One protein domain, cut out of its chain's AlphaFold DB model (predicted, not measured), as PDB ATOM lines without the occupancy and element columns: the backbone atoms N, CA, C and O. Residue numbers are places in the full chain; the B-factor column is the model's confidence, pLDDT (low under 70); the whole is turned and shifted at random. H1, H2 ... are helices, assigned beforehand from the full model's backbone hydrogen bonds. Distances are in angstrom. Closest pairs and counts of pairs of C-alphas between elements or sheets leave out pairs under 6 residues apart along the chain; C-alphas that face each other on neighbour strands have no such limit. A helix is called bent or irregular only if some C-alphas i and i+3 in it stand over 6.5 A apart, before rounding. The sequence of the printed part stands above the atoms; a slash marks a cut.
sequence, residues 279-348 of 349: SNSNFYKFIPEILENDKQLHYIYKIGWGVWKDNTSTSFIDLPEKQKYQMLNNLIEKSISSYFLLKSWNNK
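AT A GLANCE: This is residues 279 to 348 of the 349 residues of an uncharacterized protein of Chryseobacterium polytrichastri (UniProt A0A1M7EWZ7). Two helices of unequal length, H2 and the longer H4, lie side by side and run opposite ways, and the one-turn helix H1 packs on one side of the pair, with the link of residues 286 to 293 leading from it along that side to H2. A second one-turn helix, H3, sits on the same side near the end where H2 stops and H4 begins, and H4 makes most of the length. The printed part has 70 residues with four named helices, in the order H1, H2, H3, H4, and no named strand; the class is all helix. The outline is a rod of 44 by 18 by 15 A, yet the whole is only just compact, close to loose, with a radius of gyration of the C-alphas of 12.9 A.

IN THESE COORDINATES: The printed part begins at Ser 279. H1 holds residues 282 to 285, with C-alpha 282 at (36.760, 69.371, 101.696). H2 holds residues 294 to 309 and is 24.3 A long from first to last C-alpha, beginning with C-alpha 294 at (24.633, 78.699, 92.129). H2 has a kink of 29 degrees near residue 302. It is neither bent nor irregular, but only just: C-alphas 298 and 301 are 6.5 A apart. H3 holds residues 314 to 317. H4 holds residues 321 to 346, is 37.9 A long, and ends with C-alpha 346 at (29.837, 73.612, 79.467).

HOW THE PARTS SIT: H2 and H4 touch at a shallow tilt of 10 degrees and run opposite ways; their closest C-alphas, those of Gly 304 and Leu 328, are 6.4 A apart. H1 only just touches H2, with 3 pairs of C-alphas within 8 A and with residues 304 to 307 of H2 alone; the closest C-alphas, those of Phe 283 and Val 307, are 7.5 A apart. H1 is close to H4 but not clearly touching, with the closest C-alphas, those of Phe 283 and Leu 331, at 6.9 A. H1 and H3 only just touch, with 3 pairs of C-alphas within 8 A; the closest C-alphas, those of Tyr 284 and Ser 315, are 5.8 A apart. H3 is close to H4 but not clearly touching, with the closest C-alphas, those of Phe 316 and Lys 324, at 6.8 A. H2 and H3 are apart. In H4 every O i to N i+4 pair is within hydrogen-bond range, in H2 10 of 12 are, and H1 and H3 are too short for such a pair.

THE WHOLE: The two C-alphas farthest apart are those of Asp 318 and Lys 348, at 43.6 A. The printed part has no cut. The links from H2 to H3 and from H3 to H4 are tight, and the link from H1 to H2, of 8 residues, is short. The mean pLDDT of the printed part is 90.3, that of H3 is 73, and residue 348 is the one printed residue under 70.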
ATOM      1  N   SER A 279      31.001  69.804 108.757       86.75
ATOM      2  CA  SER A 279      31.951  68.763 109.188       86.75
ATOM      3  C   SER A 279      32.410  67.823 108.065       86.75
ATOM      4  O   SER A 279      33.446  67.177 108.197       86.75
ATOM      5  N   ASN A 280      31.683  67.772 106.943       89.69
ATOM      6  CA  ASN A 280      32.044  66.994 105.758       89.69
ATOM      7  C   ASN A 280      32.772  67.829 104.689       89.69
ATOM      8  O   ASN A 280      32.967  67.349 103.571       89.69
ATOM      9  N   SER A 281      33.156  69.068 105.001       94.06
ATOM     10  CA  SER A 281      33.818  69.966 104.058       94.06
ATOM     11  C   SER A 281      35.177  69.427 103.597       94.06
ATOM     12  O   SER A 281      35.989  68.923 104.378       94.06
ATOM     13  N   ASN A 282      35.458  69.610 102.309       94.88
ATOM     14  CA  ASN A 282      36.760  69.371 101.696       94.88
ATOM     15  C   ASN A 282      37.847  70.311 102.234       94.88
ATOM     16  O   ASN A 282      39.032  69.973 102.157       94.88
ATOM     17  N   PHE A 283      37.481  71.445 102.840       95.00
ATOM     18  CA  PHE A 283      38.445  72.375 103.423       95.00
ATOM     19  C   PHE A 283      39.261  71.734 104.547       95.00
ATOM     20  O   PHE A 283      40.463  71.977 104.623       95.00
ATOM     21  N   TYR A 284      38.673  70.824 105.334       93.00
ATOM     22  CA  TYR A 284      39.401  70.032 106.340       93.00
ATOM     23  C   TYR A 284      40.457  69.092 105.752       93.00
ATOM     24  O   TYR A 284      41.317  68.596 106.480       93.00
ATOM     25  N   LYS A 285      40.404  68.841 104.442       92.31
ATOM     26  CA  LYS A 285      41.389  68.060 103.685       92.31
ATOM     27  C   LYS A 285      42.307  68.951 102.844       92.31
ATOM     28  O   LYS A 285      43.083  68.427 102.053       92.31
ATOM     29  N   PHE A 286      42.216  70.274 103.000       92.81
ATOM     30  CA  PHE A 286      42.957  71.273 102.225       92.81
ATOM     31  C   PHE A 286      42.691  71.217 100.715       92.81
ATOM     32  O   PHE A 286      43.571  71.517  99.905       92.81
ATOM     33  N   ILE A 287      41.472  70.840 100.331       94.75
ATOM     34  CA  ILE A 287      41.041  70.737  98.935       94.75
ATOM     35  C   ILE A 287      39.858  71.696  98.721       94.75
ATOM     36  O   ILE A 287      39.020  71.810  99.619       94.75
ATOM     37  N   PRO A 288      39.776  72.404  97.576       97.00
ATOM     38  CA  PRO A 288      38.613  73.225  97.246       97.00
ATOM     39  C   PRO A 288      37.299  72.430  97.286       97.00
ATOM     40  O   PRO A 288      37.266  71.222  97.031       97.00
ATOM     41  N   GLU A 289      36.198  73.108  97.598       96.44
ATOM     42  CA  GLU A 289      34.870  72.521  97.455       96.44
ATOM     43  C   GLU A 289      34.535  72.332  95.976       96.44
ATOM     44  O   GLU A 289      34.907  73.134  95.118       96.44
ATOM     45  N   ILE A 290      33.808  71.255  95.696       94.69
ATOM     46  CA  ILE A 290      33.221  71.014  94.381       94.69
ATOM     47  C   ILE A 290      31.803  71.570  94.444       94.69
ATOM     48  O   ILE A 290      31.017  71.145  95.292       94.69
ATOM     49  N   LEU A 291      31.519  72.546  93.585       95.19
ATOM     50  CA  LEU A 291      30.253  73.268  93.534       95.19
ATOM     51  C   LEU A 291      29.520  72.878  92.250       95.19
ATOM     52  O   LEU A 291      30.102  72.944  91.167       95.19
ATOM     53  N   GLU A 292      28.260  72.477  92.366       92.81
ATOM     54  CA  GLU A 292      27.464  71.987  91.233       92.81
ATOM     55  C   GLU A 292      26.468  73.028  90.719       92.81
ATOM     56  O   GLU A 292      26.045  72.971  89.564       92.81
ATOM     57  N   ASN A 293      26.080  73.988  91.561       93.50
ATOM     58  CA  ASN A 293      25.047  74.967  91.249       93.50
ATOM     59  C   ASN A 293      25.263  76.307  91.984       93.50
ATOM     60  O   ASN A 293      26.059  76.403  92.922       93.50
ATOM     61  N   ASP A 294      24.521  77.341  91.571       94.25
ATOM     62  CA  ASP A 294      24.633  78.699  92.129       94.25
ATOM     63  C   ASP A 294      24.246  78.752  93.629       94.25
ATOM     64  O   ASP A 294      24.804  79.543  94.387       94.25
ATOM     65  N   LYS A 295      23.360  77.864  94.107       93.19
ATOM     66  CA  LYS A 295      22.973  77.804  95.529       93.19
ATOM     67  C   LYS A 295      24.106  77.283  96.417       93.19
ATOM     68  O   LYS A 295      24.347  77.822  97.497       93.19
ATOM     69  N   GLN A 296      24.820  76.253  95.966       95.31
ATOM     70  CA  GLN A 296      26.011  75.740  96.649       95.31
ATOM     71  C   GLN A 296      27.154  76.759  96.609       95.31
ATOM     72  O   GLN A 296      27.892  76.886  97.588       95.31
ATOM     73  N   LEU A 297      27.277  77.514  95.509       95.62
ATOM     74  CA  LEU A 297      28.268  78.580  95.373       95.62
ATOM     75  C   LEU A 297      28.134  79.612  96.491       95.62
ATOM     76  O   LEU A 297      29.123  79.893  97.159       95.62
ATOM     77  N   HIS A 298      26.943  80.158  96.739       94.75
ATOM     78  CA  HIS A 298      26.781  81.163  97.795       94.75
ATOM     79  C   HIS A 298      27.014  80.591  99.204       94.75
ATOM     80  O   HIS A 298      27.582  81.269 100.064       94.75
ATOM     81  N   TYR A 299      26.684  79.317  99.440       95.75
ATOM     82  CA  TYR A 299      26.903  78.676 100.740       95.75
ATOM     83  C   TYR A 299      28.390  78.491 101.103       95.75
ATOM     84  O   TYR A 299      28.723  78.261 102.269       95.75
ATOM     85  N   ILE A 300      29.319  78.645 100.147       96.19
ATOM     86  CA  ILE A 300      30.763  78.486 100.387       96.19
ATOM     87  C   ILE A 300      31.290  79.417 101.483       96.19
ATOM     88  O   ILE A 300      32.178  79.040 102.250       96.19
ATOM     89  N   TYR A 301      30.714  80.615 101.607       95.69
ATOM     90  CA  TYR A 301      31.101  81.586 102.627       95.69
ATOM     91  C   TYR A 301      30.727  81.104 104.033       95.69
ATOM     92  O   TYR A 301      31.527  81.238 104.961       95.69
ATOM     93  N   LYS A 302      29.555  80.471 104.189       95.69
ATOM     94  CA  LYS A 302      29.135  79.846 105.451       95.69
ATOM     95  C   LYS A 302      30.038  78.671 105.817       95.69
ATOM     96  O   LYS A 302      30.429  78.553 106.978       95.69
ATOM     97  N   ILE A 303      30.422  77.845 104.841       95.75
ATOM     98  CA  ILE A 303      31.399  76.766 105.052       95.75
ATOM     99  C   ILE A 303      32.731  77.352 105.534       95.75
ATOM    100  O   ILE A 303      33.246  76.923 106.565       95.75
ATOM    101  N   GLY A 304      33.259  78.367 104.843       95.31
ATOM    102  CA  GLY A 304      34.507  79.039 105.207       95.31
ATOM    103  C   GLY A 304      34.506  79.561 106.645       95.31
ATOM    104  O   GLY A 304      35.426  79.265 107.409       95.31
ATOM    105  N   TRP A 305      33.447  80.271 107.038       95.00
ATOM    106  CA  TRP A 305      33.275  80.767 108.407       95.00
ATOM    107  C   TRP A 305      33.107  79.653 109.440       95.00
ATOM    108  O   TRP A 305      33.658  79.748 110.537       95.00
ATOM    109  N   GLY A 306      32.389  78.583 109.100       93.38
ATOM    110  CA  GLY A 306      32.246  77.417 109.968       93.38
ATOM    111  C   GLY A 306      33.584  76.748 110.261       93.38
ATOM    112  O   GLY A 306      33.906  76.514 111.421       93.38
ATOM    113  N   VAL A 307      34.405  76.516 109.234       93.56
ATOM    114  CA  VAL A 307      35.747  75.930 109.394       93.56
ATOM    115  C   VAL A 307      36.693  76.887 110.125       93.56
ATOM    116  O   VAL A 307      37.515  76.455 110.937       93.56
ATOM    117  N   TRP A 308      36.577  78.195 109.880       92.81
ATOM    118  CA  TRP A 308      37.342  79.215 110.598       92.81
ATOM    119  C   TRP A 308      37.089  79.159 112.109       92.81
ATOM    120  O   TRP A 308      38.053  79.091 112.874       92.81
ATOM    121  N   LYS A 309      35.817  79.104 112.524       89.62
ATOM    122  CA  LYS A 309      35.409  79.075 113.940       89.62
ATOM    123  C   LYS A 309      35.462  77.686 114.580       89.62
ATOM    124  O   LYS A 309      35.348  77.577 115.800       89.62
ATOM    125  N   ASP A 310      35.643  76.629 113.792       87.50
ATOM    126  CA  ASP A 310      35.802  75.284 114.328       87.50
ATOM    127  C   ASP A 310      37.160  75.123 115.027       87.50
ATOM    128  O   ASP A 310      38.225  75.144 114.398       87.50
ATOM    129  N   ASN A 311      37.083  74.941 116.345       77.12
ATOM    130  CA  ASN A 311      38.209  74.701 117.246       77.12
ATOM    131  C   ASN A 311      38.348  73.218 117.634       77.12
ATOM    132  O   ASN A 311      39.188  72.876 118.463       77.12
ATOM    133  N   THR A 312      37.510  72.339 117.081       77.94
ATOM    134  CA  THR A 312      37.447  70.913 117.439       77.94
ATOM    135  C   THR A 312      38.146  70.008 116.426       77.94
ATOM    136  O   THR A 312      38.608  68.926 116.781       77.94
ATOM    137  N   SER A 313      38.264  70.441 115.169       76.06
ATOM    138  CA  SER A 313      38.893  69.658 114.104       76.06
ATOM    139  C   SER A 313      40.416  69.578 114.230       76.06
ATOM    140  O   SER A 313      41.110  70.585 114.094       76.06
ATOM    141  N   THR A 314      40.956  68.359 114.266       73.31
ATOM    142  CA  THR A 314      42.406  68.093 114.279       73.31
ATOM    143  C   THR A 314      43.153  68.568 113.036       73.31
ATOM    144  O   THR A 314      44.324  68.913 113.150       73.31
ATOM    145  N   SER A 315      42.498  68.680 111.874       75.06
ATOM    146  CA  SER A 315      43.151  69.117 110.629       75.06
ATOM    147  C   SER A 315      43.786  70.509 110.702       75.06
ATOM    148  O   SER A 315      44.720  70.785 109.959       75.06
ATOM    149  N   PHE A 316      43.288  71.394 111.572       73.38
ATOM    150  CA  PHE A 316      43.757  72.780 111.674       73.38
ATOM    151  C   PHE A 316      44.388  73.123 113.031       73.38
ATOM    152  O   PHE A 316      44.863  74.245 113.183       73.38
ATOM    153  N   ILE A 317      44.413  72.193 113.997       71.88
ATOM    154  CA  ILE A 317      44.882  72.454 115.373       71.88
ATOM    155  C   ILE A 317      46.362  72.861 115.415       71.88
ATOM    156  O   ILE A 317      46.732  73.718 116.213       71.88
ATOM    157  N   ASP A 318      47.187  72.308 114.524       78.50
ATOM    158  CA  ASP A 318      48.632  72.570 114.512       78.50
ATOM    159  C   ASP A 318      49.037  73.761 113.623       78.50
ATOM    160  O   ASP A 318      50.219  74.103 113.529       78.50
ATOM    161  N   LEU A 319      48.079  74.405 112.946       83.62
ATOM    162  CA  LEU A 319      48.364  75.520 112.048       83.62
ATOM    163  C   LEU A 319      48.270  76.863 112.786       83.62
ATOM    164  O   LEU A 319      47.260  77.136 113.436       83.62
ATOM    165  N   PRO A 320      49.257  77.764 112.623       89.81
ATOM    166  CA  PRO A 320      49.122  79.145 113.064       89.81
ATOM    167  C   PRO A 320      47.858  79.788 112.484       89.81
ATOM    168  O   PRO A 320      47.563  79.637 111.298       89.81
ATOM    169  N   GLU A 321      47.153  80.580 113.291       89.75
ATOM    170  CA  GLU A 321      45.877  81.212 112.926       89.75
ATOM    171  C   GLU A 321      45.949  81.984 111.597       89.75
ATOM    172  O   GLU A 321      45.113  81.810 110.709       89.75
ATOM    173  N   LYS A 322      47.024  82.756 111.392       91.44
ATOM    174  CA  LYS A 322      47.287  83.462 110.130       91.44
ATOM    175  C   LYS A 322      47.358  82.513 108.928       91.44
ATOM    176  O   LYS A 322      46.863  82.845 107.854       91.44
ATOM    177  N   GLN A 323      47.985  81.349 109.094       91.88
ATOM    178  CA  GLN A 323      48.104  80.353 108.033       91.88
ATOM    179  C   GLN A 323      46.749  79.700 107.752       91.88
ATOM    180  O   GLN A 323      46.369  79.610 106.587       91.88
ATOM    181  N   LYS A 324      45.985  79.336 108.794       91.81
ATOM    182  CA  LYS A 324      44.598  78.856 108.659       91.81
ATOM    183  C   LYS A 324      43.753  79.857 107.863       91.81
ATOM    184  O   LYS A 324      43.125  79.476 106.879       91.81
ATOM    185  N   TYR A 325      43.812  81.140 108.221       92.50
ATOM    186  CA  TYR A 325      43.067  82.212 107.554       92.50
ATOM    187  C   TYR A 325      43.422  82.347 106.066       92.50
ATOM    188  O   TYR A 325      42.542  82.410 105.207       92.50
ATOM    189  N   GLN A 326      44.719  82.362 105.745       93.56
ATOM    190  CA  GLN A 326      45.199  82.450 104.362       93.56
ATOM    191  C   GLN A 326      44.810  81.218 103.542       93.56
ATOM    192  O   GLN A 326      44.404  81.343 102.389       93.56
ATOM    193  N   MET A 327      44.910  80.025 104.131       93.44
ATOM    194  CA  MET A 327      44.525  78.783 103.466       93.44
ATOM    195  C   MET A 327      43.031  78.753 103.159       93.44
ATOM    196  O   MET A 327      42.669  78.419 102.035       93.44
ATOM    197  N   LEU A 328      42.172  79.150 104.102       95.06
ATOM    198  CA  LEU A 328      40.726  79.196 103.871       95.06
ATOM    199  C   LEU A 328      40.354  80.177 102.760       95.06
ATOM    200  O   LEU A 328      39.620  79.797 101.855       95.06
ATOM    201  N   ASN A 329      40.919  81.386 102.764       95.50
ATOM    202  CA  ASN A 329      40.708  82.347 101.679       95.50
ATOM    203  C   ASN A 329      41.108  81.775 100.311       95.50
ATOM    204  O   ASN A 329      40.328  81.845  99.365       95.50
ATOM    205  N   ASN A 330      42.270  81.120 100.223       95.56
ATOM    206  CA  ASN A 330      42.725  80.477  98.988       95.56
ATOM    207  C   ASN A 330      41.816  79.319  98.543       95.56
ATOM    208  O   ASN A 330      41.652  79.085  97.346       95.56
ATOM    209  N   LEU A 331      41.269  78.548  99.484       97.06
ATOM    210  CA  LEU A 331      40.366  77.441  99.173       97.06
ATOM    211  C   LEU A 331      39.007  77.952  98.692       97.06
ATOM    212  O   LEU A 331      38.471  77.395  97.735       97.06
ATOM    213  N   ILE A 332      38.482  79.024  99.295       97.06
ATOM    214  CA  ILE A 332      37.256  79.690  98.838       97.06
ATOM    215  C   ILE A 332      37.459  80.248  97.428       97.06
ATOM    216  O   ILE A 332      36.675  79.898  96.548       97.06
ATOM    217  N   GLU A 333      38.540  81.008  97.196       95.62
ATOM    218  CA  GLU A 333      38.929  81.512  95.867       95.62
ATOM    219  C   GLU A 333      38.866  80.385  94.838       95.62
ATOM    220  O   GLU A 333      38.033  80.403  93.938       95.62
ATOM    221  N   LYS A 334      39.660  79.328  95.043       96.25
ATOM    222  CA  LYS A 334      39.764  78.210  94.100       96.25
ATOM    223  C   LYS A 334      38.450  77.470  93.877       96.25
ATOM    224  O   LYS A 334      38.243  76.962  92.776       96.25
ATOM    225  N   SER A 335      37.591  77.377  94.892       97.19
ATOM    226  CA  SER A 335      36.273  76.740  94.757       97.19
ATOM    227  C   SER A 335      35.399  77.550  93.798       97.19
ATOM    228  O   SER A 335      34.855  77.000  92.841       97.19
ATOM    229  N   ILE A 336      35.349  78.873  93.994       96.19
ATOM    230  CA  ILE A 336      34.591  79.798  93.145       96.19
ATOM    231  C   ILE A 336      35.175  79.832  91.726       96.19
ATOM    232  O   ILE A 336      34.428  79.672  90.756       96.19
ATOM    233  N   SER A 337      36.497  79.974  91.573       93.94
ATOM    234  CA  SER A 337      37.125  80.024  90.245       93.94
ATOM    235  C   SER A 337      36.854  78.743  89.456       93.94
ATOM    236  O   SER A 337      36.509  78.803  88.276       93.94
ATOM    237  N   SER A 338      36.968  77.577  90.104       94.94
ATOM    238  CA  SER A 338      36.729  76.278  89.460       94.94
ATOM    239  C   SER A 338      35.284  76.143  88.982       94.94
ATOM    240  O   SER A 338      35.056  75.675  87.868       94.94
ATOM    241  N   TYR A 339      34.318  76.606  89.780       95.69
ATOM    242  CA  TYR A 339      32.907  76.615  89.400       95.69
ATOM    243  C   TYR A 339      32.656  77.422  88.120       95.69
ATOM    244  O   TYR A 339      32.089  76.903  87.155       95.69
ATOM    245  N   PHE A 340      33.129  78.672  88.068       92.25
ATOM    246  CA  PHE A 340      32.926  79.529  86.896       92.25
ATOM    247  C   PHE A 340      33.677  79.033  85.658       92.25
ATOM    248  O   PHE A 340      33.141  79.115  84.550       92.25
ATOM    249  N   LEU A 341      34.874  78.461  85.825       90.69
ATOM    250  CA  LEU A 341      35.609  77.831  84.726       90.69
ATOM    251  C   LEU A 341      34.812  76.672  84.119       90.69
ATOM    252  O   LEU A 341      34.591  76.664  82.906       90.69
ATOM    253  N   LEU A 342      34.313  75.746  84.944       90.31
ATOM    254  CA  LEU A 342      33.512  74.608  84.479       90.31
ATOM    255  C   LEU A 342      32.199  75.057  83.822       90.31
ATOM    256  O   LEU A 342      31.861  74.573  82.741       90.31
ATOM    257  N   LYS A 343      31.499  76.036  84.411       88.25
ATOM    258  CA  LYS A 343      30.279  76.628  83.830       88.25
ATOM    259  C   LYS A 343      30.558  77.235  82.450       88.25
ATOM    260  O   LYS A 343      29.778  77.043  81.522       88.25
ATOM    261  N   SER A 344      31.697  77.912  82.282       84.88
ATOM    262  CA  SER A 344      32.094  78.506  80.999       84.88
ATOM    263  C   SER A 344      32.413  77.469  79.916       84.88
ATOM    264  O   SER A 344      32.125  77.709  78.744       84.88
ATOM    265  N   TRP A 345      32.990  76.322  80.289       87.19
ATOM    266  CA  TRP A 345      33.301  75.241  79.352       87.19
ATOM    267  C   TRP A 345      32.036  74.536  78.877       87.19
ATOM    268  O   TRP A 345      31.875  74.345  77.676       87.19
ATOM    269  N   ASN A 346      31.110  74.254  79.795       82.38
ATOM    270  CA  ASN A 346      29.837  73.612  79.467       82.38
ATOM    271  C   ASN A 346      28.920  74.496  78.607       82.38
ATOM    272  O   ASN A 346      28.102  73.975  77.863       82.38
ATOM    273  N   ASN A 347      29.053  75.825  78.676       73.62
ATOM    274  CA  ASN A 347      28.295  76.747  77.821       73.62
ATOM    275  C   ASN A 347      28.891  76.909  76.409       73.62
ATOM    276  O   ASN A 347      28.260  77.522  75.550       73.62
ATOM    277  N   LYS A 348      30.122  76.432  76.176       57.19
ATOM    278  CA  LYS A 348      30.799  76.474  74.867       57.19
ATOM    279  C   LYS A 348      30.734  75.143  74.106       57.19
ATOM    280  O   LYS A 348      31.067  75.131  72.922       57.19
TER     281      LYS A 348